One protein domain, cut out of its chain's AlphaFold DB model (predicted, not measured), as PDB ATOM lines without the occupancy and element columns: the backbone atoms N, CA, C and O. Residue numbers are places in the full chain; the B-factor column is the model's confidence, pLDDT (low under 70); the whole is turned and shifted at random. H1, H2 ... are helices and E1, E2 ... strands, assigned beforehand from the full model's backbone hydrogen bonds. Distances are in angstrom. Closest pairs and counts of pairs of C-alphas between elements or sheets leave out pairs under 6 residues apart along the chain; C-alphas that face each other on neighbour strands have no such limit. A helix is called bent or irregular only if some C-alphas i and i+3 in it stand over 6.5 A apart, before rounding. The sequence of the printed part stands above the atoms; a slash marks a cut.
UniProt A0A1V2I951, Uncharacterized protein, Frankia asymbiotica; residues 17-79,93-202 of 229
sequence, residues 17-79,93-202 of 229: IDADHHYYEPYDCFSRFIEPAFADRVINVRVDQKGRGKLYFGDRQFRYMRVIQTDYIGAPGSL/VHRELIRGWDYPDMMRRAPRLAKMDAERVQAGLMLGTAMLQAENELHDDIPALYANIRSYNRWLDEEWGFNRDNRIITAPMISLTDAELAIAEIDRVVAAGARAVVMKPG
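AT A GLANCE: This is residues 17 to 79 and 93 to 202 of the 229 residues of an uncharacterized protein of Frankia asymbiotica (UniProt A0A1V2I951). The long helix H5 runs through the middle, with H6 side by side with it on one side and the two-stranded hairpin E2 E3 on the opposite side; H4 and H5 form a helical hairpin. By the far end of H5 stands a small twisted sheet, E1 E4 E5, with H3 over one face, and long stretches without a named element join these parts. The printed part has 173 residues with six named helices and five named strands, in the order E1 H1 E2 E3 H2 H3 E4 H4 H5 E5 H6. The larger sheet runs E1 E4 E5, parallel, and E2 and E3 are antiparallel; the class is mixed, helices and strands. The whole is compact, with a radius of gyration of the C-alphas of 15.9 A, and spans 44 by 43 by 30 A.

HOW THE PARTS SIT: E1, residues 17 to 22, is an edge strand, parallel to the inner strand E4, residues 121 to 127, at 38 degrees; N 18 and O 123, 3.0 A apart, are within hydrogen-bond range. E5, residues 168 to 170, is the other edge strand, parallel to E4 at 15 degrees, with N 126 and O 169 within hydrogen-bond range at 2.8 A. This sheet is only just strongly twisted, its C-alphas lying up to 4.0 A off the best plane. H1, residues 36 to 41, is irregular, with C-alphas 37 and 40 7.7 A apart. It only just touches residues 144 to 147 of H5, residues 142 to 159, with 3 pairs of C-alphas within 8 A, the closest those of Phe 38 and Ala 144 at 6.3 A. E2, residues 43 to 47, and E3, residues 53 to 57, form a hairpin, antiparallel at 149 degrees, with N 44 and O 56 within hydrogen-bond range at 2.9 A. H2, residues 104 to 107, and H3, residues 109 to 119, touch only at the corner by their link; their closest C-alphas, of Asp 105 and Arg 112, are 4.1 A apart. H3 is on the larger sheet at a height over the sheet of 8.3 A, over E4 and slantwise to the strands, at 48 degrees to E4 on the local plane. H4, residues 130 to 138, is irregular, with C-alphas 132 and 135 7.2 A apart. H4 touches residues 144 to 145 of H5 in a helical hairpin, at a shallow tilt of 13 degrees, opposite ways; the closest C-alphas, of Leu 138 and Leu 145, are 5.4 A apart. E4, H4, H5 and E5 form a strand-helix-strand unit, two parallel neighbour strands with helices between, its crossover right-handed. H6, residues 179 to 191, only just touches residues 146 to 153 of the hub H5, with 3 pairs of C-alphas within 8 A, the closest those of Tyr 146 and Leu 181 at 7.2 A; the tilt is a shallow 10 degrees, the same way. H4 and H6 are apart. H3, H5 and H6 have every O i to N i+4 pair within hydrogen-bond range; H1 has 0 of 2, with 2 of 3 O i to N i+3 pairs, H4 has 2 of 5, with 4 of 6, and H2 is too short for an O i to N i+4 pair.

IN THESE COORDINATES: E1 begins at C-alpha 17, (192.076, 130.068, 136.288), and measures 13.8 A. H1 measures 9.7 A, E2 13.5 A, E3 13.2 A, H2 5.2 A, H3 15.1 A, E4 15.6 A and H4 13.6 A. H5, 25.8 A, begins at C-alpha 142, (208.074, 145.649, 163.804). E5 measures 6.2 A, and H6, 18.1 A, ends at C-alpha 191, (200.310, 124.472, 158.393).

THE WHOLE: The two C-alphas farthest apart, of Ala 37 and Arg 120, are 45.0 A apart. Residues 80 to 92 are not printed, and C-alphas 79 and 93 are 7.9 A apart across the cut. The link E1 to H1, 13 residues, is long. Outside the named strands, residues 73 to 74 pair with 97 to 98, antiparallel, and 173 to 174 with 198 to 199, parallel. The mean pLDDT of the printed part is 94.5, and no printed residue is under 70.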
ATOM      1  N   ILE A  17     191.398 129.793 135.019       97.12
ATOM      2  CA  ILE A  17     192.076 130.068 136.288       97.12
ATOM      3  C   ILE A  17     192.468 131.541 136.277       97.12
ATOM      4  O   ILE A  17     193.271 131.947 135.437       97.12
ATOM      5  N   ASP A  18     191.900 132.328 137.186       97.06
ATOM      6  CA  ASP A  18     192.211 133.754 137.299       97.06
ATOM      7  C   ASP A  18     193.296 133.981 138.362       97.06
ATOM      8  O   ASP A  18     193.141 133.607 139.525       97.06
ATOM      9  N   ALA A  19     194.426 134.556 137.961       96.62
ATOM     10  CA  ALA A  19     195.566 134.770 138.844       96.62
ATOM     11  C   ALA A  19     195.507 136.100 139.616       96.62
ATOM     12  O   ALA A  19     196.441 136.376 140.368       96.62
ATOM     13  N   ASP A  20     194.458 136.911 139.441       96.56
ATOM     14  CA  ASP A  20     194.362 138.234 140.061       96.56
ATOM     15  C   ASP A  20     192.907 138.632 140.372       96.56
ATOM     16  O   ASP A  20     192.283 139.481 139.731       96.56
ATOM     17  N   HIS A  21     192.336 137.986 141.387       95.88
ATOM     18  CA  HIS A  21     191.074 138.394 141.988       95.88
ATOM     19  C   HIS A  21     191.299 139.171 143.281       95.88
ATOM     20  O   HIS A  21     192.254 138.923 144.005       95.88
ATOM     21  N   HIS A  22     190.340 140.026 143.634       96.50
ATOM     22  CA  HIS A  22     190.362 140.775 144.884       96.50
ATOM     23  C   HIS A  22     189.067 140.637 145.686       96.50
ATOM     24  O   HIS A  22     187.972 140.551 145.118       96.50
ATOM     25  N   TYR A  23     189.210 140.698 147.011       96.88
ATOM     26  CA  TYR A  23     188.132 141.026 147.942       96.88
ATOM     27  C   TYR A  23     188.358 142.396 148.583       96.88
ATOM     28  O   TYR A  23     189.481 142.909 148.638       96.88
ATOM     29  N   TYR A  24     187.282 142.969 149.118       96.75
ATOM     30  CA  TYR A  24     187.341 144.181 149.930       96.75
ATOM     31  C   TYR A  24     187.114 143.862 151.397       96.75
ATOM     32  O   TYR A  24     186.139 143.214 151.782       96.75
ATOM     33  N   GLU A  25     188.049 144.322 152.216       96.56
ATOM     34  CA  GLU A  25     188.072 144.019 153.631       96.56
ATOM     35  C   GLU A  25     187.005 144.778 154.440       96.56
ATOM     36  O   GLU A  25     186.811 145.983 154.237       96.56
ATOM     37  N   PRO A  26     186.358 144.118 155.420       96.81
ATOM     38  CA  PRO A  26     185.559 144.799 156.424       96.81
ATOM     39  C   PRO A  26     186.459 145.583 157.391       96.81
ATOM     40  O   PRO A  26     187.674 145.384 157.470       96.81
ATOM     41  N   TYR A  27     185.849 146.472 158.173       97.25
ATOM     42  CA  TYR A  27     186.572 147.370 159.082       97.25
ATOM     43  C   TYR A  27     187.368 146.666 160.182       97.25
ATOM     44  O   TYR A  27     188.297 147.254 160.730       97.25
ATOM     45  N   ASP A  28     186.995 145.438 160.525       97.56
ATOM     46  CA  ASP A  28     187.574 144.670 161.619       97.56
ATOM     47  C   ASP A  28     188.619 143.644 161.163       97.56
ATOM     48  O   ASP A  28     189.143 142.915 162.003       97.56
ATOM     49  N   CYS A  29     188.972 143.598 159.871       97.44
ATOM     50  CA  CYS A  29     189.924 142.614 159.338       97.44
ATOM     51  C   CYS A  29     191.272 142.594 160.081       97.44
ATOM     52  O   CYS A  29     191.878 141.539 160.224       97.44
ATOM     53  N   PHE A  30     191.720 143.733 160.612       97.44
ATOM     54  CA  PHE A  30     192.947 143.838 161.407       97.44
ATOM     55  C   PHE A  30     192.736 143.727 162.915       97.44
ATOM     56  O   PHE A  30     193.683 143.426 163.639       97.44
ATOM     57  N   SER A  31     191.529 143.983 163.415       97.81
ATOM     58  CA  SER A  31     191.273 144.104 164.854       97.81
ATOM     59  C   SER A  31     190.578 142.901 165.468       97.81
ATOM     60  O   SER A  31     190.733 142.677 166.666       97.81
ATOM     61  N   ARG A  32     189.872 142.091 164.673       98.38
ATOM     62  CA  ARG A  32     189.103 140.939 165.160       98.38
ATOM     63  C   ARG A  32     189.943 139.962 165.982       98.38
ATOM     64  O   ARG A  32     189.467 139.438 166.984       98.38
ATOM     65  N   PHE A  33     191.190 139.743 165.569       98.62
ATOM     66  CA  PHE A  33     192.098 138.777 166.183       98.62
ATOM     67  C   PHE A  33     193.388 139.402 166.711       98.62
ATOM     68  O   PHE A  33     194.379 138.688 166.888       98.62
ATOM     69  N   ILE A  34     193.399 140.717 166.946       98.62
ATOM     70  CA  ILE A  34     194.600 141.388 167.435       98.62
ATOM     71  C   ILE A  34     194.936 140.884 168.838       98.62
ATOM     72  O   ILE A  34     194.057 140.723 169.689       98.62
ATOM     73  N   GLU A  35     196.214 140.619 169.101       98.50
ATOM     74  CA  GLU A  35     196.624 140.231 170.441       98.50
ATOM     75  C   GLU A  35     196.415 141.407 171.418       98.50
ATOM     76  O   GLU A  35     196.743 142.548 171.079       98.50
ATOM     77  N   PRO A  36     195.934 141.167 172.656       98.31
ATOM     78  CA  PRO A  36     195.583 142.246 173.586       98.31
ATOM     79  C   PRO A  36     196.704 143.261 173.858       98.31
ATOM     80  O   PRO A  36     196.430 144.438 174.064       98.31
ATOM     81  N   ALA A  37     197.969 142.827 173.811       98.31
ATOM     82  CA  ALA A  37     199.145 143.682 174.003       98.31
ATOM     83  C   ALA A  37     199.394 144.698 172.863       98.31
ATOM     84  O   ALA A  37     200.265 145.559 172.988       98.31
ATOM     85  N   PHE A  38     198.663 144.580 171.753       98.25
ATOM     86  CA  PHE A  38     198.743 145.464 170.589       98.25
ATOM     87  C   PHE A  38     197.407 146.157 170.290       98.25
ATOM     88  O   PHE A  38     197.264 146.769 169.235       98.25
ATOM     89  N   ALA A  39     196.424 146.084 171.196       97.75
ATOM     90  CA  ALA A  39     195.100 146.672 170.987       97.75
ATOM     91  C   ALA A  39     195.140 148.199 170.767       97.75
ATOM     92  O   ALA A  39     194.337 148.738 170.010       97.75
ATOM     93  N   ASP A  40     196.096 148.894 171.386       97.31
ATOM     94  CA  ASP A  40     196.360 150.328 171.210       97.31
ATOM     95  C   ASP A  40     197.116 150.656 169.907       97.31
ATOM     96  O   ASP A  40     197.103 151.793 169.436       97.31
ATOM     97  N   ARG A  41     197.740 149.645 169.294       96.44
ATOM     98  CA  ARG A  41     198.538 149.716 168.062       96.44
ATOM     99  C   ARG A  41     197.946 148.837 166.961       96.44
ATOM    100  O   ARG A  41     198.651 148.238 166.152       96.44
ATOM    101  N   VAL A  42     196.625 148.747 166.919       97.19
ATOM    102  CA  VAL A  42     195.907 148.018 165.874       97.19
ATOM    103  C   VAL A  42     195.582 148.940 164.703       97.19
ATOM    104  O   VAL A  42     195.276 150.128 164.886       97.19
ATOM    105  N   ILE A  43     195.620 148.399 163.489       96.56
ATOM    106  CA  ILE A  43     195.033 149.064 162.333       96.56
ATOM    107  C   ILE A  43     193.518 149.099 162.542       96.56
ATOM    108  O   ILE A  43     192.876 148.076 162.763       96.56
ATOM    109  N   ASN A  44     192.948 150.297 162.516       96.19
ATOM    110  CA  ASN A  44     191.537 150.520 162.797       96.19
ATOM    111  C   ASN A  44     190.909 151.476 161.788       96.19
ATOM    112  O   ASN A  44     191.586 152.280 161.140       96.19
ATOM    113  N   VAL A  45     189.587 151.381 161.674       96.75
ATOM    114  CA  VAL A  45     188.783 152.234 160.805       96.75
ATOM    115  C   VAL A  45     187.896 153.140 161.652       96.75
ATOM    116  O   VAL A  45     187.148 152.664 162.504       96.75
ATOM    117  N   ARG A  46     187.936 154.449 161.384       96.81
ATOM    118  CA  ARG A  46     187.028 155.442 161.985       96.81
ATOM    119  C   ARG A  46     186.188 156.071 160.884       96.81
ATOM    120  O   ARG A  46     186.732 156.623 159.931       96.81
ATOM    121  N   VAL A  47     184.870 155.967 160.988       96.69
ATOM    122  CA  VAL A  47     183.952 156.466 159.955       96.69
ATOM    123  C   VAL A  47     183.796 157.983 160.090       96.69
ATOM    124  O   VAL A  47     183.472 158.483 161.165       96.69
ATOM    125  N   ASP A  48     184.055 158.724 159.007       93.75
ATOM    126  CA  ASP A  48     183.871 160.178 158.978       93.75
ATOM    127  C   ASP A  48     182.385 160.579 158.865       93.75
ATOM    128  O   ASP A  48     181.504 159.757 158.621       93.75
ATOM    129  N   GLN A  49     182.088 161.876 158.995       94.19
ATOM    130  CA  GLN A  49     180.720 162.411 158.872       94.19
ATOM    131  C   GLN A  49     180.063 162.146 157.503       94.19
ATOM    132  O   GLN A  49     178.853 162.297 157.364       94.19
ATOM    133  N   LYS A  50     180.851 161.779 156.485       88.75
ATOM    134  CA  LYS A  50     180.375 161.431 155.140       88.75
ATOM    135  C   LYS A  50     180.210 159.916 154.967       88.75
ATOM    136  O   LYS A  50     180.015 159.466 153.844       88.75
ATOM    137  N   GLY A  51     180.317 159.138 156.045       90.50
ATOM    138  CA  GLY A  51     180.166 157.687 156.022       90.50
ATOM    139  C   GLY A  51     181.371 156.935 155.458       90.50
ATOM    140  O   GLY A  51     181.226 155.766 155.122       90.50
ATOM    141  N   ARG A  52     182.547 157.572 155.334       92.12
ATOM    142  CA  ARG A  52     183.754 156.928 154.788       92.12
ATOM    143  C   ARG A  52     184.674 156.473 155.910       92.12
ATOM    144  O   ARG A  52     185.130 157.301 156.703       92.12
ATOM    145  N   GLY A  53     185.009 155.192 155.930       95.81
ATOM    146  CA  GLY A  53     185.985 154.599 156.826       95.81
ATOM    147  C   GLY A  53     187.389 155.130 156.561       95.81
ATOM    148  O   GLY A  53     187.949 154.941 155.481       95.81
ATOM    149  N   LYS A  54     187.966 155.818 157.543       95.69
ATOM    150  CA  LYS A  54     189.342 156.315 157.519       95.69
ATOM    151  C   LYS A  54     190.270 155.346 158.235       95.69
ATOM    152  O   LYS A  54     189.955 154.947 159.350       95.69
ATOM    153  N   LEU A  55     191.396 155.003 157.610       94.75
ATOM    154  CA  LEU A  55     192.382 154.062 158.153       94.75
ATOM    155  C   LEU A  55     193.368 154.749 159.108       94.75
ATOM    156  O   LEU A  55     193.902 155.822 158.804       94.75
ATOM    157  N   TYR A  56     193.623 154.101 160.244       95.62
ATOM    158  CA  TYR A  56     194.560 154.525 161.283       95.62
ATOM    159  C   TYR A  56     195.409 153.349 161.762       95.62
ATOM    160  O   TYR A  56     194.942 152.216 161.764       95.62
ATOM    161  N   PHE A  57     196.620 153.634 162.232       95.38
ATOM    162  CA  PHE A  57     197.446 152.757 163.060       95.38
ATOM    163  C   PHE A  57     197.512 153.360 164.465       95.38
ATOM    164  O   PHE A  57     198.099 154.432 164.646       95.38
ATOM    165  N   GLY A  58     196.839 152.737 165.437       93.62
ATOM    166  CA  GLY A  58     196.534 153.408 166.705       93.62
ATOM    167  C   GLY A  58     195.779 154.714 166.435       93.62
ATOM    168  O   GLY A  58     194.700 154.690 165.836       93.62
ATOM    169  N   ASP A  59     196.375 155.852 166.795       95.00
ATOM    170  CA  ASP A  59     195.858 157.199 166.503       95.00
ATOM    171  C   ASP A  59     196.455 157.865 165.251       95.00
ATOM    172  O   ASP A  59     195.989 158.927 164.822       95.00
ATOM    173  N   ARG A  60     197.466 157.258 164.620       94.00
ATOM    174  CA  ARG A  60     198.129 157.813 163.433       94.00
ATOM    175  C   ARG A  60     197.316 157.502 162.181       94.00
ATOM    176  O   ARG A  60     197.199 156.346 161.793       94.00
ATOM    177  N   GLN A  61     196.781 158.525 161.516       93.75
ATOM    178  CA  GLN A  61     196.094 158.331 160.236       93.75
ATOM    179  C   GLN A  61     197.078 157.861 159.156       93.75
ATOM    180  O   GLN A  61     198.179 158.407 159.045       93.75
ATOM    181  N   PHE A  62     196.649 156.902 158.332       93.19
ATOM    182  CA  PHE A  62     197.412 156.446 157.167       93.19
ATOM    183  C   PHE A  62     197.686 157.610 156.206       93.19
ATOM    184  O   PHE A  62     196.867 158.527 156.061       93.19
ATOM    185  N   ARG A  63     198.833 157.586 155.522       86.31
ATOM    186  CA  ARG A  63     199.255 158.674 154.625       86.31
ATOM    187  C   ARG A  63     198.774 158.461 153.197       86.31
ATOM    188  O   ARG A  63     198.330 159.435 152.579       86.31
ATOM    189  N   TYR A  64     198.860 157.221 152.707       80.69
ATOM    190  CA  TYR A  64     198.573 156.863 151.316       80.69
ATOM    191  C   TYR A  64     197.078 156.596 151.079       80.69
ATOM    192  O   TYR A  64     196.366 157.523 150.682       80.69
ATOM    193  N   MET A  65     196.543 155.401 151.374       82.56
ATOM    194  CA  MET A  65     195.098 155.169 151.231       82.56
ATOM    195  C   MET A  65     194.390 155.531 152.534       82.56
ATOM    196  O   MET A  65     194.285 154.761 153.484       82.56
ATOM    197  N   ARG A  66     193.902 156.771 152.576       87.81
ATOM    198  CA  ARG A  66     193.231 157.340 153.753       87.81
ATOM    199  C   ARG A  66     191.814 156.829 153.953       87.81
ATOM    200  O   ARG A  66     191.259 157.055 155.023       87.81
ATOM    201  N   VAL A  67     191.207 156.262 152.916       91.38
ATOM    202  CA  VAL A  67     189.858 155.689 152.928       91.38
ATOM    203  C   VAL A  67     189.994 154.203 152.655       91.38
ATOM    204  O   VAL A  67     190.730 153.829 151.744       91.38
ATOM    205  N   ILE A  68     189.308 153.378 153.441       92.69
ATOM    206  CA  ILE A  68     189.266 151.940 153.193       92.69
ATOM    207  C   ILE A  68     188.497 151.652 151.900       92.69
ATOM    208  O   ILE A  68     187.447 152.236 151.628       92.69
ATOM    209  N   GLN A  69     189.027 150.739 151.098       90.62
ATOM    210  CA  GLN A  69     188.558 150.483 149.741       90.62
ATOM    211  C   GLN A  69     187.126 149.945 149.710       90.62
ATOM    212  O   GLN A  69     186.381 150.268 148.795       90.62
ATOM    213  N   THR A  70     186.670 149.245 150.754       94.06
ATOM    214  CA  THR A  70     185.270 148.791 150.815       94.06
ATOM    215  C   THR A  70     184.243 149.938 150.758       94.06
ATOM    216  O   THR A  70     183.104 149.719 150.352       94.06
ATOM    217  N   ASP A  71     184.618 151.177 151.098       93.88
ATOM    218  CA  ASP A  71     183.734 152.349 150.975       93.88
ATOM    219  C   ASP A  71     183.933 153.165 149.697       93.88
ATOM    220  O   ASP A  71     183.132 154.061 149.420       93.88
ATOM    221  N   TYR A  72     185.024 152.940 148.965       89.75
ATOM    222  CA  TYR A  72     185.401 153.783 147.837       89.75
ATOM    223  C   TYR A  72     186.235 152.999 146.825       89.75
ATOM    224  O   TYR A  72     187.464 152.962 146.912       89.75
ATOM    225  N   ILE A  73     185.550 152.403 145.852       90.12
ATOM    226  CA  ILE A  73     186.141 151.641 144.746       90.12
ATOM    227  C   ILE A  73     185.482 152.033 143.424       90.12
ATOM    228  O   ILE A  73     184.323 152.448 143.390       90.12
ATOM    229  N   GLY A  74     186.225 151.908 142.326       90.88
ATOM    230  CA  GLY A  74     185.649 151.996 140.986       90.88
ATOM    231  C   GLY A  74     184.839 150.750 140.645       90.88
ATOM    232  O   GLY A  74     185.211 149.645 141.044       90.88
ATOM    233  N   ALA A  75     183.761 150.910 139.880       92.62
ATOM    234  CA  ALA A  75     183.052 149.779 139.296       92.62
ATOM    235  C   ALA A  75     184.014 148.915 138.450       92.62
ATOM    236  O   ALA A  75     184.902 149.464 137.785       92.62
ATOM    237  N   PRO A  76     183.874 147.574 138.445       92.31
ATOM    238  CA  PRO A  76     184.702 146.709 137.609       92.31
ATOM    239  C   PRO A  76     184.717 147.176 136.146       92.31
ATOM    240  O   PRO A  76     183.670 147.354 135.530       92.31
ATOM    241  N   GLY A  77     185.911 147.404 135.594       90.94
ATOM    242  CA  GLY A  77     186.088 147.891 134.221       90.94
ATOM    243  C   GLY A  77     185.940 149.407 134.022       90.94
ATOM    244  O   GLY A  77     186.204 149.881 132.917       90.94
ATOM    245  N   SER A  78     185.624 150.199 135.056       90.69
ATOM    246  CA  SER A  78     185.405 151.654 134.921       90.69
ATOM    247  C   SER A  78     186.636 152.435 134.439       90.69
ATOM    248  O   SER A  78     186.525 153.583 134.019       90.69
ATOM    249  N   LEU A  79     187.830 151.844 134.552       87.62
ATOM    250  CA  LEU A  79     189.091 152.437 134.095       87.62
ATOM    251  C   LEU A  79     189.434 152.085 132.644       87.62
ATOM    252  O   LEU A  79     190.412 152.612 132.122       87.62
ATOM    253  N   VAL A  93     191.298 158.247 138.139       70.50
ATOM    254  CA  VAL A  93     190.033 158.782 138.643       70.50
ATOM    255  C   VAL A  93     188.948 157.729 138.459       70.50
ATOM    256  O   VAL A  93     188.583 157.377 137.337       70.50
ATOM    257  N   HIS A  94     188.388 157.250 139.567       73.50
ATOM    258  CA  HIS A  94     187.193 156.413 139.532       73.50
ATOM    259  C   HIS A  94     185.977 157.275 139.174       73.50
ATOM    260  O   HIS A  94     185.484 158.048 139.994       73.50
ATOM    261  N   ARG A  95     185.520 157.167 137.923       75.56
ATOM    262  CA  ARG A  95     184.355 157.905 137.403       75.56
ATOM    263  C   ARG A  95     183.025 157.285 137.839       75.56
ATOM    264  O   ARG A  95     182.044 158.001 138.001       75.56
ATOM    265  N   GLU A  96     183.018 155.979 138.079       87.81
ATOM    266  CA  GLU A  96     181.862 155.214 138.547       87.81
ATOM    267  C   GLU A  96     182.207 154.593 139.894       87.81
ATOM    268  O   GLU A  96     182.949 153.617 139.963       87.81
ATOM    269  N   LEU A  97     181.729 155.212 140.970       89.25
ATOM    270  CA  LEU A  97     182.035 154.789 142.330       89.25
ATOM    271  C   LEU A  97     180.983 153.819 142.845       89.25
ATOM    272  O   LEU A  97     179.786 154.095 142.768       89.25
ATOM    273  N   ILE A  98     181.451 152.730 143.441       93.81
ATOM    274  CA  ILE A  98     180.630 151.767 144.168       93.81
ATOM    275  C   ILE A  98     181.215 151.541 145.568       93.81
ATOM    276  O   ILE A  98     182.319 151.994 145.888       93.81
ATOM    277  N   ARG A  99     180.462 150.841 146.416       94.38
ATOM    278  CA  ARG A  99     180.903 150.409 147.745       94.38
ATOM    279  C   ARG A  99     180.876 148.892 147.786       94.38
ATOM    280  O   ARG A  99     179.868 148.304 147.412       94.38
ATOM    281  N   GLY A 100     181.934 148.264 148.291       94.81
ATOM    282  CA  GLY A 100     181.998 146.808 148.451       94.81
ATOM    283  C   GLY A 100     180.821 146.259 149.264       94.81
ATOM    284  O   GLY A 100     180.305 145.191 148.953       94.81
ATOM    285  N   TRP A 101     180.320 147.043 150.225       94.69
ATOM    286  CA  TRP A 101     179.151 146.710 151.049       94.69
ATOM    287  C   TRP A 101     177.887 146.365 150.256       94.69
ATOM    288  O   TRP A 101     177.076 145.571 150.731       94.69
ATOM    289  N   ASP A 102     177.729 146.943 149.066       96.38
ATOM    290  CA  ASP A 102     176.551 146.745 148.220       96.38
ATOM    291  C   ASP A 102     176.681 145.486 147.329       96.38
ATOM    292  O   ASP A 102     175.713 145.084 146.685       96.38
ATOM    293  N   TYR A 103     177.854 144.831 147.321       97.06
ATOM    294  CA  TYR A 103     178.197 143.696 146.453       97.06
ATOM    295  C   TYR A 103     178.753 142.520 147.275       97.06
ATOM    296  O   TYR A 103     179.966 142.408 147.489       97.06
ATOM    297  N   PRO A 104     177.889 141.598 147.748       97.12
ATOM    298  CA  PRO A 104     178.305 140.499 148.615       97.12
ATOM    299  C   PRO A 104     179.403 139.597 148.035       97.12
ATOM    300  O   PRO A 104     180.199 139.059 148.802       97.12
ATOM    301  N   ASP A 105     179.480 139.429 146.714       97.50
ATOM    302  CA  ASP A 105     180.517 138.644 146.023       97.50
ATOM    303  C   ASP A 105     181.908 139.287 146.063       97.50
ATOM    304  O   ASP A 105     182.905 138.596 145.862       97.50
ATOM    305  N   MET A 106     182.001 140.576 146.391       97.38
ATOM    306  CA  MET A 106     183.282 141.246 146.611       97.38
ATOM    307  C   MET A 106     183.771 141.144 148.061       97.38
ATOM    308  O   MET A 106     184.933 141.430 148.335       97.38
ATOM    309  N   MET A 107     182.904 140.751 148.999       97.00
ATOM    310  CA  MET A 107     183.216 140.745 150.437       97.00
ATOM    311  C   MET A 107     183.110 139.372 151.096       97.00
ATOM    312  O   MET A 107     183.657 139.175 152.178       97.00
ATOM    313  N   ARG A 108     182.386 138.427 150.488       98.00
ATOM    314  CA  ARG A 108     182.075 137.127 151.090       98.00
ATOM    315  C   ARG A 108     182.335 135.985 150.119       98.00
ATOM    316  O   ARG A 108     181.961 136.023 148.948       98.00
ATOM    317  N   ARG A 109     182.862 134.895 150.672       98.06
ATOM    318  CA  ARG A 109     183.251 133.693 149.931       98.06
ATOM    319  C   ARG A 109     182.115 133.020 149.164       98.06
ATOM    320  O   ARG A 109     182.278 132.707 147.991       98.06
ATOM    321  N   ALA A 110     180.983 132.751 149.816       98.06
ATOM    322  CA  ALA A 110     179.913 131.969 149.193       98.06
ATOM    323  C   ALA A 110     179.283 132.685 147.977       98.06
ATOM    324  O   ALA A 110     179.209 132.069 146.915       98.06
ATOM    325  N   PRO A 111     178.922 133.983 148.057       98.44
ATOM    326  CA  PRO A 111     178.514 134.735 146.872       98.44
ATOM    327  C   PRO A 111     179.614 134.819 145.803       98.44
ATOM    328  O   PRO A 111     179.307 134.741 144.614       98.44
ATOM    329  N   ARG A 112     180.896 134.904 146.199       98.25
ATOM    330  CA  ARG A 112     182.014 134.894 145.244       98.25
ATOM    331  C   ARG A 112     182.108 133.590 144.454       98.25
ATOM    332  O   ARG A 112     182.326 133.642 143.251       98.25
ATOM    333  N   LEU A 113     181.911 132.434 145.087       98.25
ATOM    334  CA  LEU A 113     181.902 131.151 144.376       98.25
ATOM    335  C   LEU A 113     180.786 131.085 143.328       98.25
ATOM    336  O   LEU A 113     181.052 130.722 142.188       98.25
ATOM    337  N   ALA A 114     179.573 131.524 143.675       98.19
ATOM    338  CA  ALA A 114     178.465 131.577 142.719       98.19
ATOM    339  C   ALA A 114     178.762 132.518 141.535       98.19
ATOM    340  O   ALA A 114     178.429 132.218 140.388       98.19
ATOM    341  N   LYS A 115     179.426 133.649 141.804       97.38
ATOM    342  CA  LYS A 115     179.894 134.585 140.776       97.38
ATOM    343  C   LYS A 115     180.941 133.943 139.858       97.38
ATOM    344  O   LYS A 115     180.821 134.061 138.643       97.38
ATOM    345  N   MET A 116     181.907 133.216 140.425       97.44
ATOM    346  CA  MET A 116     182.912 132.467 139.664       97.44
ATOM    347  C   MET A 116     182.274 131.398 138.767       97.44
ATOM    348  O   MET A 116     182.644 131.306 137.600       97.44
ATOM    349  N   ASP A 117     181.283 130.649 139.264       96.81
ATOM    350  CA  ASP A 117     180.542 129.666 138.458       96.81
ATOM    351  C   ASP A 117     179.838 130.341 137.266       96.81
ATOM    352  O   ASP A 117     179.954 129.890 136.125       96.81
ATOM    353  N   ALA A 118     179.163 131.472 137.505       94.94
ATOM    354  CA  ALA A 118     178.497 132.245 136.454       94.94
ATOM    355  C   ALA A 118     179.476 132.794 135.400       94.94
ATOM    356  O   ALA A 118     179.119 132.957 134.232       94.94
ATOM    357  N   GLU A 119     180.716 133.072 135.800       93.25
ATOM    358  CA  GLU A 119     181.771 133.591 134.929       93.25
ATOM    359  C   GLU A 119     182.642 132.497 134.300       93.25
ATOM    360  O   GLU A 119     183.510 132.828 133.491       93.25
ATOM    361  N   ARG A 120     182.369 131.216 134.602       94.81
ATOM    362  CA  ARG A 120     183.157 130.043 134.177       94.81
ATOM    363  C   ARG A 120     184.615 130.109 134.647       94.81
ATOM    364  O   ARG A 120     185.539 129.737 133.919       94.81
ATOM    365  N   VAL A 121     184.816 130.596 135.871       96.81
ATOM    366  CA  VAL A 121     186.109 130.605 136.560       96.81
ATOM    367  C   VAL A 121     186.183 129.403 137.502       96.81
ATOM    368  O   VAL A 121     185.526 129.345 138.549       96.81
ATOM    369  N   GLN A 122     187.022 128.440 137.133       97.62
ATOM    370  CA  GLN A 122     187.251 127.222 137.899       97.62
ATOM    371  C   GLN A 122     187.958 127.532 139.211       97.62
ATOM    372  O   GLN A 122     187.564 127.041 140.263       97.62
ATOM    373  N   ALA A 123     189.016 128.334 139.171       98.06
ATOM    374  CA  ALA A 123     189.775 128.671 140.362       98.06
ATOM    375  C   ALA A 123     190.410 130.051 140.238       98.06
ATOM    376  O   ALA A 123     190.542 130.578 139.135       98.06
ATOM    377  N   GLY A 124     190.829 130.633 141.354       97.38
ATOM    378  CA  GLY A 124     191.641 131.834 141.276       97.38
ATOM    379  C   GLY A 124     192.398 132.205 142.537       97.38
ATOM    380  O   GLY A 124     192.049 131.787 143.648       97.38
ATOM    381  N   LEU A 125     193.443 133.002 142.324       98.00
ATOM    382  CA  LEU A 125     194.212 133.646 143.375       98.00
ATOM    383  C   LEU A 125     193.440 134.872 143.861       98.00
ATOM    384  O   LEU A 125     193.137 135.773 143.088       98.00
ATOM    385  N   MET A 126     193.109 134.879 145.143       97.50
ATOM    386  CA  MET A 126     192.248 135.866 145.768       97.50
ATOM    387  C   MET A 126     193.054 136.717 146.754       97.50
ATOM    388  O   MET A 126     193.497 136.238 147.801       97.50
ATOM    389  N   LEU A 127     193.249 137.978 146.392       96.62
ATOM    390  CA  LEU A 127     194.168 138.916 147.016       96.62
ATOM    391  C   LEU A 127     193.433 139.969 147.849       96.62
ATOM    392  O   LEU A 127     192.339 140.433 147.520       96.62
ATOM    393  N   GLY A 128     194.082 140.382 148.935       94.44
ATOM    394  CA  GLY A 128     193.640 141.514 149.739       94.44
ATOM    395  C   GLY A 128     193.875 142.848 149.052       94.44
ATOM    396  O   GLY A 128     194.793 142.996 148.244       94.44
ATOM    397  N   THR A 129     193.070 143.843 149.413       92.94
ATOM    398  CA  THR A 129     193.167 145.196 148.854       92.94
ATOM    399  C   THR A 129     193.737 146.171 149.887       92.94
ATOM    400  O   THR A 129     194.736 146.851 149.633       92.94
ATOM    401  N   ALA A 130     193.149 146.230 151.085       86.44
ATOM    402  CA  ALA A 130     193.580 147.129 152.157       86.44
ATOM    403  C   ALA A 130     194.958 146.759 152.730       86.44
ATOM    404  O   ALA A 130     195.695 147.649 153.164       86.44
ATOM    405  N   MET A 131     195.321 145.471 152.694       79.06
ATOM    406  CA  MET A 131     196.528 144.936 153.335       79.06
ATOM    407  C   MET A 131     197.851 145.478 152.786       79.06
ATOM    408  O   MET A 131     198.816 145.625 153.537       79.06
ATOM    409  N   LEU A 132     197.904 145.829 151.499       76.75
ATOM    410  CA  LEU A 132     199.150 146.140 150.780       76.75
ATOM    411  C   LEU A 132     199.958 147.316 151.356       76.75
ATOM    412  O   LEU A 132     201.143 147.462 151.073       76.75
ATOM    413  N   GLN A 133     199.334 148.158 152.171       79.50
ATOM    414  CA  GLN A 133     199.929 149.365 152.750       79.50
ATOM    415  C   GLN A 133     200.256 149.234 154.242       79.50
ATOM    416  O   GLN A 133     200.944 150.106 154.769       79.50
ATOM    417  N   ALA A 134     199.825 148.158 154.914       84.12
ATOM    418  CA  ALA A 134     200.087 147.966 156.341       84.12
ATOM    419  C   ALA A 134     201.594 148.034 156.647       84.12
ATOM    420  O   ALA A 134     202.011 148.789 157.517       84.12
ATOM    421  N   GLU A 135     202.434 147.346 155.866       89.62
ATOM    422  CA  GLU A 135     203.891 147.407 156.050       89.62
ATOM    423  C   GLU A 135     204.452 148.825 155.860       89.62
ATOM    424  O   GLU A 135     205.317 149.243 156.623       89.62
ATOM    425  N   ASN A 136     203.940 149.598 154.895       88.69
ATOM    426  CA  ASN A 136     204.395 150.973 154.675       88.69
ATOM    427  C   ASN A 136     204.143 151.866 155.898       88.69
ATOM    428  O   ASN A 136     204.988 152.676 156.280       88.69
ATOM    429  N   GLU A 137     202.978 151.698 156.516       89.31
ATOM    430  CA  GLU A 137     202.535 152.513 157.644       89.31
ATOM    431  C   GLU A 137     203.069 152.021 158.993       89.31
ATOM    432  O   GLU A 137     202.975 152.772 159.955       89.31
ATOM    433  N   LEU A 138     203.584 150.791 159.096       92.19
ATOM    434  CA  LEU A 138     204.002 150.173 160.366       92.19
ATOM    435  C   LEU A 138     205.483 149.744 160.390       92.19
ATOM    436  O   LEU A 138     205.923 149.130 161.357       92.19
ATOM    437  N   HIS A 139     206.274 150.044 159.356       88.06
ATOM    438  CA  HIS A 139     207.683 149.626 159.276       88.06
ATOM    439  C   HIS A 139     208.580 150.117 160.422       88.06
ATOM    440  O   HIS A 139     209.666 149.576 160.621       88.06
ATOM    441  N   ASP A 140     208.150 151.151 161.144       90.56
ATOM    442  CA  ASP A 140     208.824 151.711 162.311       90.56
ATOM    443  C   ASP A 140     208.478 150.987 163.631       90.56
ATOM    444  O   ASP A 140     209.154 151.211 164.634       90.56
ATOM    445  N   ASP A 141     207.492 150.079 163.639       95.25
ATOM    446  CA  ASP A 141     207.103 149.244 164.788       95.25
ATOM    447  C   ASP A 141     206.918 147.775 164.358       95.25
ATOM    448  O   ASP A 141     205.809 147.293 164.112       95.25
ATOM    449  N   ILE A 142     208.037 147.046 164.267       94.94
ATOM    450  CA  ILE A 142     208.074 145.649 163.804       94.94
ATOM    451  C   ILE A 142     207.181 144.712 164.641       94.94
ATOM    452  O   ILE A 142     206.406 143.956 164.047       94.94
ATOM    453  N   PRO A 143     207.196 144.742 165.991       97.12
ATOM    454  CA  PRO A 143     206.285 143.914 166.778       97.12
ATOM    455  C   PRO A 143     204.803 144.158 166.450       97.12
ATOM    456  O   PRO A 143     204.048 143.191 166.299       97.12
ATOM    457  N   ALA A 144     204.384 145.422 166.300       97.44
ATOM    458  CA  ALA A 144     203.002 145.748 165.952       97.44
ATOM    459  C   ALA A 144     202.657 145.374 164.502       97.44
ATOM    460  O   ALA A 144     201.548 144.897 164.250       97.44
ATOM    461  N   LEU A 145     203.593 145.529 163.559       96.38
ATOM    462  CA  LEU A 145     203.429 145.083 162.173       96.38
ATOM    463  C   LEU A 145     203.070 143.595 162.112       96.38
ATOM    464  O   LEU A 145     202.050 143.231 161.524       96.38
ATOM    465  N   TYR A 146     203.854 142.736 162.767       97.31
ATOM    466  CA  TYR A 146     203.586 141.298 162.753       97.31
ATOM    467  C   TYR A 146     202.317 140.915 163.526       97.31
ATOM    468  O   TYR A 146     201.634 139.981 163.115       97.31
ATOM    469  N   ALA A 147     201.952 141.631 164.594       98.06
ATOM    470  CA  ALA A 147     200.668 141.435 165.279       98.06
ATOM    471  C   ALA A 147     199.470 141.720 164.353       98.06
ATOM    472  O   ALA A 147     198.564 140.896 164.215       98.06
ATOM    473  N   ASN A 148     199.510 142.841 163.628       98.00
ATOM    474  CA  ASN A 148     198.475 143.196 162.658       98.00
ATOM    475  C   ASN A 148     198.425 142.216 161.472       98.00
ATOM    476  O   ASN A 148     197.331 141.822 161.071       98.00
ATOM    477  N   ILE A 149     199.577 141.768 160.953       97.62
ATOM    478  CA  ILE A 149     199.649 140.721 159.914       97.62
ATOM    479  C   ILE A 149     199.010 139.419 160.404       97.62
ATOM    480  O   ILE A 149     198.178 138.844 159.704       97.62
ATOM    481  N   ARG A 150     199.352 138.961 161.614       98.12
ATOM    482  CA  ARG A 150     198.781 137.734 162.187       98.12
ATOM    483  C   ARG A 150     197.275 137.840 162.364       98.12
ATOM    484  O   ARG A 150     196.565 136.893 162.034       98.12
ATOM    485  N   SER A 151     196.796 138.969 162.878       98.44
ATOM    486  CA  SER A 151     195.365 139.230 163.037       98.44
ATOM    487  C   SER A 151     194.640 139.188 161.688       98.44
ATOM    488  O   SER A 151     193.683 138.428 161.527       98.44
ATOM    489  N   TYR A 152     195.178 139.891 160.686       98.31
ATOM    490  CA  TYR A 152     194.666 139.887 159.317       98.31
ATOM    491  C   TYR A 152     194.630 138.484 158.707       98.31
ATOM    492  O   TYR A 152     193.611 138.057 158.176       98.31
ATOM    493  N   ASN A 153     195.722 137.729 158.816       98.44
ATOM    494  CA  ASN A 153     195.804 136.390 158.244       98.44
ATOM    495  C   ASN A 153     194.842 135.405 158.936       98.44
ATOM    496  O   ASN A 153     194.364 134.479 158.289       98.44
ATOM    497  N   ARG A 154     194.539 135.581 160.232       98.69
ATOM    498  CA  ARG A 154     193.494 134.800 160.925       98.69
ATOM    499  C   ARG A 154     192.098 135.161 160.423       98.69
ATOM    500  O   ARG A 154     191.306 134.262 160.170       98.69
ATOM    501  N   TRP A 155     191.823 136.452 160.236       98.56
ATOM    502  CA  TRP A 155     190.577 136.920 159.623       98.56
ATOM    503  C   TRP A 155     190.397 136.367 158.206       98.56
ATOM    504  O   TRP A 155     189.328 135.862 157.866       98.56
ATOM    505  N   LEU A 156     191.458 136.401 157.400       98.50
ATOM    506  CA  LEU A 156     191.447 135.890 156.036       98.50
ATOM    507  C   LEU A 156     191.095 134.398 155.999       98.50
ATOM    508  O   LEU A 156     190.243 133.977 155.214       98.50
ATOM    509  N   ASP A 157     191.719 133.603 156.866       98.56
ATOM    510  CA  ASP A 157     191.444 132.171 156.945       98.56
ATOM    511  C   ASP A 157     190.040 131.868 157.492       98.56
ATOM    512  O   ASP A 157     189.384 130.939 157.022       98.56
ATOM    513  N   GLU A 158     189.534 132.672 158.431       98.56
ATOM    514  CA  GLU A 158     188.167 132.540 158.944       98.56
ATOM    515  C   GLU A 158     187.117 132.829 157.858       98.56
ATOM    516  O   GLU A 158     186.221 132.015 157.623       98.56
ATOM    517  N   GLU A 159     187.229 133.950 157.151       97.94
ATOM    518  CA  GLU A 159     186.203 134.383 156.196       97.94
ATOM    519  C   GLU A 159     186.315 133.646 154.856       97.94
ATOM    520  O   GLU A 159     185.350 133.070 154.337       97.94
ATOM    521  N   TRP A 160     187.521 133.592 154.298       98.19
ATOM    522  CA  TRP A 160     187.758 133.079 152.949       98.19
ATOM    523  C   TRP A 160     188.372 131.684 152.951       98.19
ATOM    524  O   TRP A 160     187.989 130.839 152.129       98.19
ATOM    525  N   GLY A 161     189.245 131.414 153.918       98.31
ATOM    526  CA  GLY A 161     190.059 130.209 153.966       98.31
ATOM    527  C   GLY A 161     191.243 130.282 153.012       98.31
ATOM    528  O   GLY A 161     191.133 130.823 151.907       98.31
ATOM    529  N   PHE A 162     192.370 129.699 153.411       98.56
ATOM    530  CA  PHE A 162     193.558 129.707 152.557       98.56
ATOM    531  C   PHE A 162     193.407 128.880 151.281       98.56
ATOM    532  O   PHE A 162     193.750 129.350 150.197       98.56
ATOM    533  N   ASN A 163     192.874 127.663 151.398       98.06
ATOM    534  CA  ASN A 163     192.586 126.792 150.259       98.06
ATOM    535  C   ASN A 163     191.625 125.650 150.656       98.06
ATOM    536  O   ASN A 163     192.041 124.505 150.828       98.06
ATOM    537  N   ARG A 164     190.336 125.955 150.859       96.06
ATOM    538  CA  ARG A 164     189.357 124.978 151.393       96.06
ATOM    539  C   ARG A 164     188.938 123.899 150.389       96.06
ATOM    540  O   ARG A 164     188.673 122.770 150.782       96.06
ATOM    541  N   ASP A 165     188.839 124.253 149.112       96.06
ATOM    542  CA  ASP A 165     188.231 123.424 148.061       96.06
ATOM    543  C   ASP A 165     188.931 123.562 146.695       96.06
ATOM    544  O   ASP A 165     188.382 123.145 145.679       96.06
ATOM    545  N   ASN A 166     190.141 124.137 146.649       97.25
ATOM    546  CA  ASN A 166     190.898 124.420 145.419       97.25
ATOM    547  C   ASN A 166     190.180 125.339 144.409       97.25
ATOM    548  O   ASN A 166     190.611 125.429 143.262       97.25
ATOM    549  N   ARG A 167     189.113 126.040 144.824       98.00
ATOM    550  CA  ARG A 167     188.433 127.064 144.012       98.00
ATOM    551  C   ARG A 167     188.995 128.454 144.303       98.00
ATOM    552  O   ARG A 167     189.334 129.199 143.394       98.00
ATOM    553  N   ILE A 168     189.106 128.810 145.578       98.50
ATOM    554  CA  ILE A 168     189.651 130.100 146.018       98.50
ATOM    555  C   ILE A 168     190.946 129.830 146.775       98.50
ATOM    556  O   ILE A 168     190.921 129.184 147.825       98.50
ATOM    557  N   ILE A 169     192.053 130.341 146.236       98.56
ATOM    558  CA  ILE A 169     193.370 130.308 146.864       98.56
ATOM    559  C   ILE A 169     193.630 131.714 147.393       98.56
ATOM    560  O   ILE A 169     193.862 132.621 146.599       98.56
ATOM    561  N   THR A 170     193.568 131.927 148.705       98.31
ATOM    562  CA  THR A 170     193.945 133.231 149.270       98.31
ATOM    563  C   THR A 170     195.436 133.288 149.582       98.31
ATOM    564  O   THR A 170     196.080 132.265 149.832       98.31
ATOM    565  N   ALA A 171     195.994 134.496 149.539       97.25
ATOM    566  CA  ALA A 171     197.400 134.750 149.823       97.25
ATOM    567  C   ALA A 171     197.539 135.540 151.136       97.25
ATOM    568  O   ALA A 171     197.396 136.765 151.116       97.25
ATOM    569  N   PRO A 172     197.810 134.883 152.281       97.12
ATOM    570  CA  PRO A 172     198.188 135.587 153.501       97.12
ATOM    571  C   PRO A 172     199.402 136.485 153.263       97.12
ATOM    572  O   PRO A 172     200.318 136.149 152.505       97.12
ATOM    573  N   MET A 173     199.400 137.637 153.925       95.50
ATOM    574  CA  MET A 173     200.483 138.605 153.831       95.50
ATOM    575  C   MET A 173     201.646 138.174 154.715       95.50
ATOM    576  O   MET A 173     201.448 137.789 155.867       95.50
ATOM    577  N   ILE A 174     202.856 138.312 154.188       95.19
ATOM    578  CA  ILE A 174     204.109 138.110 154.903       95.19
ATOM    579  C   ILE A 174     204.952 139.375 154.754       95.19
ATOM    580  O   ILE A 174     205.147 139.888 153.652       95.19
ATOM    581  N   SER A 175     205.472 139.866 155.876       92.94
ATOM    582  CA  SER A 175     206.532 140.871 155.867       92.94
ATOM    583  C   SER A 175     207.886 140.178 155.932       92.94
ATOM    584  O   SER A 175     208.024 139.152 156.597       92.94
ATOM    585  N   LEU A 176     208.884 140.754 155.267       91.94
ATOM    586  CA  LEU A 176     210.283 140.326 155.348       91.94
ATOM    587  C   LEU A 176     211.133 141.286 156.199       91.94
ATOM    588  O   LEU A 176     212.359 141.266 156.126       91.94
ATOM    589  N   THR A 177     210.491 142.172 156.965       90.19
ATOM    590  CA  THR A 177     211.184 143.145 157.824       90.19
ATOM    591  C   THR A 177     211.923 142.486 158.992       90.19
ATOM    592  O   THR A 177     212.936 143.025 159.436       90.19
ATOM    593  N   ASP A 178     211.475 141.305 159.428       91.19
ATOM    594  CA  ASP A 178     212.149 140.445 160.400       91.19
ATOM    595  C   ASP A 178     212.088 138.980 159.939       91.19
ATOM    596  O   ASP A 178     211.013 138.418 159.734       91.19
ATOM    597  N   ALA A 179     213.244 138.347 159.742       89.25
ATOM    598  CA  ALA A 179     213.299 137.013 159.150       89.25
ATOM    599  C   ALA A 179     212.737 135.915 160.064       89.25
ATOM    600  O   ALA A 179     212.092 134.990 159.574       89.25
ATOM    601  N   GLU A 180     212.954 136.008 161.377       92.81
ATOM    602  CA  GLU A 180     212.492 134.993 162.327       92.81
ATOM    603  C   GLU A 180     210.967 135.049 162.461       92.81
ATOM    604  O   GLU A 180     210.292 134.020 162.381       92.81
ATOM    605  N   LEU A 181     210.409 136.259 162.564       95.50
ATOM    606  CA  LEU A 181     208.961 136.460 162.592       95.50
ATOM    607  C   LEU A 181     208.302 136.108 161.249       95.50
ATOM    608  O   LEU A 181     207.195 135.564 161.241       95.50
ATOM    609  N   ALA A 182     208.970 136.379 160.120       94.62
ATOM    610  CA  ALA A 182     208.500 135.980 158.793       94.62
ATOM    611  C   ALA A 182     208.395 134.458 158.664       94.62
ATOM    612  O   ALA A 182     207.354 133.957 158.246       94.62
ATOM    613  N   ILE A 183     209.448 133.729 159.051       96.19
ATOM    614  CA  ILE A 183     209.474 132.262 159.013       96.19
ATOM    615  C   ILE A 183     208.374 131.693 159.910       96.19
ATOM    616  O   ILE A 183     207.595 130.862 159.453       96.19
ATOM    617  N   ALA A 184     208.249 132.196 161.142       98.00
ATOM    618  CA  ALA A 184     207.219 131.733 162.069       98.00
ATOM    619  C   ALA A 184     205.797 131.919 161.508       98.00
ATOM    620  O   ALA A 184     204.942 131.045 161.672       98.00
ATOM    621  N   GLU A 185     205.535 133.039 160.830       98.25
ATOM    622  CA  GLU A 185     204.228 133.280 160.222       98.25
ATOM    623  C   GLU A 185     203.998 132.437 158.962       98.25
ATOM    624  O   GLU A 185     202.897 131.913 158.790       98.25
ATOM    625  N   ILE A 186     205.024 132.245 158.122       98.12
ATOM    626  CA  ILE A 186     204.973 131.326 156.974       98.12
ATOM    627  C   ILE A 186     204.626 129.912 157.450       98.12
ATOM    628  O   ILE A 186     203.674 129.320 156.939       98.12
ATOM    629  N   ASP A 187     205.340 129.390 158.448       98.44
ATOM    630  CA  ASP A 187     205.108 128.046 158.986       98.44
ATOM    631  C   ASP A 187     203.667 127.897 159.489       98.44
ATOM    632  O   ASP A 187     202.997 126.902 159.190       98.44
ATOM    633  N   ARG A 188     203.147 128.919 160.182       98.62
ATOM    634  CA  ARG A 188     201.763 128.936 160.672       98.62
ATOM    635  C   ARG A 188     200.746 128.867 159.533       98.62
ATOM    636  O   ARG A 188     199.819 128.059 159.601       98.62
ATOM    637  N   VAL A 189     200.875 129.715 158.510       98.69
ATOM    638  CA  VAL A 189     199.881 129.766 157.422       98.69
ATOM    639  C   VAL A 189     199.986 128.558 156.492       98.69
ATOM    640  O   VAL A 189     198.963 128.052 156.032       98.69
ATOM    641  N   VAL A 190     201.192 128.027 156.273       98.50
ATOM    642  CA  VAL A 190     201.405 126.782 155.520       98.50
ATOM    643  C   VAL A 190     200.778 125.598 156.253       98.50
ATOM    644  O   VAL A 190     200.071 124.808 155.623       98.50
ATOM    645  N   ALA A 191     200.961 125.497 157.575       98.44
ATOM    646  CA  ALA A 191     200.310 124.472 158.393       98.44
ATOM    647  C   ALA A 191     198.773 124.578 158.357       98.44
ATOM    648  O   ALA A 191     198.088 123.558 158.399       98.44
ATOM    649  N   ALA A 192     198.234 125.793 158.216       98.19
ATOM    650  CA  ALA A 192     196.805 126.054 158.029       98.19
ATOM    651  C   ALA A 192     196.306 125.836 156.581       98.19
ATOM    652  O   ALA A 192     195.120 125.987 156.306       98.19
ATOM    653  N   GLY A 193     197.182 125.451 155.646       98.12
ATOM    654  CA  GLY A 193     196.800 125.070 154.283       98.12
ATOM    655  C   GLY A 193     197.037 126.132 153.209       98.12
ATOM    656  O   GLY A 193     196.590 125.938 152.075       98.12
ATOM    657  N   ALA A 194     197.760 127.216 153.506       98.44
ATOM    658  CA  ALA A 194     198.156 128.191 152.493       98.44
ATOM    659  C   ALA A 194     198.977 127.563 151.358       98.44
ATOM    660  O   ALA A 194     199.836 126.700 151.562       98.44
ATOM    661  N   ARG A 195     198.668 127.999 150.131       97.62
ATOM    662  CA  ARG A 195     199.340 127.595 148.880       97.62
ATOM    663  C   ARG A 195     199.979 128.764 148.136       97.62
ATOM    664  O   ARG A 195     200.736 128.542 147.201       97.62
ATOM    665  N   ALA A 196     199.697 129.982 148.578       97.25
ATOM    666  CA  ALA A 196     200.303 131.213 148.113       97.25
ATOM    667  C   ALA A 196     200.552 132.120 149.323       97.25
ATOM    668  O   ALA A 196     199.911 131.963 150.361       97.25
ATOM    669  N   VAL A 197     201.472 133.065 149.177       96.31
ATOM    670  CA  VAL A 197     201.684 134.176 150.111       96.31
ATOM    671  C   VAL A 197     201.896 135.441 149.293       96.31
ATOM    672  O   VAL A 197     202.372 135.370 148.157       96.31
ATOM    673  N   VAL A 198     201.563 136.594 149.863       94.56
ATOM    674  CA  VAL A 198     201.856 137.898 149.262       94.56
ATOM    675  C   VAL A 198     202.857 138.646 150.130       94.56
ATOM    676  O   VAL A 198     202.832 138.556 151.355       94.56
ATOM    677  N   MET A 199     203.772 139.362 149.486       91.31
ATOM    678  CA  MET A 199     204.793 140.181 150.136       91.31
ATOM    679  C   MET A 199     204.812 141.554 149.475       91.31
ATOM    680  O   MET A 199     204.466 141.684 148.298       91.31
ATOM    681  N   LYS A 200     205.255 142.583 150.207       87.12
ATOM    682  CA  LYS A 200     205.417 143.921 149.632       87.12
ATOM    683  C   LYS A 200     206.397 143.857 148.446       87.12
ATOM    684  O   LYS A 200     207.533 143.414 148.635       87.12
ATOM    685  N   PRO A 201     206.029 144.346 147.248       84.81
ATOM    686  CA  PRO A 201     206.961 144.389 146.132       84.81
ATOM    687  C   PRO A 201     208.082 145.409 146.386       84.81
ATOM    688  O   PRO A 201     207.895 146.446 147.033       84.81
ATOM    689  N   GLY A 202     209.267 145.121 145.851       82.81
ATOM    690  CA  GLY A 202     210.413 146.031 145.876       82.81
ATOM    691  C   GLY A 202     211.229 146.027 147.177       82.81
ATOM    692  O   GLY A 202     211.024 145.179 148.044       82.81
TER     693      GLY A 202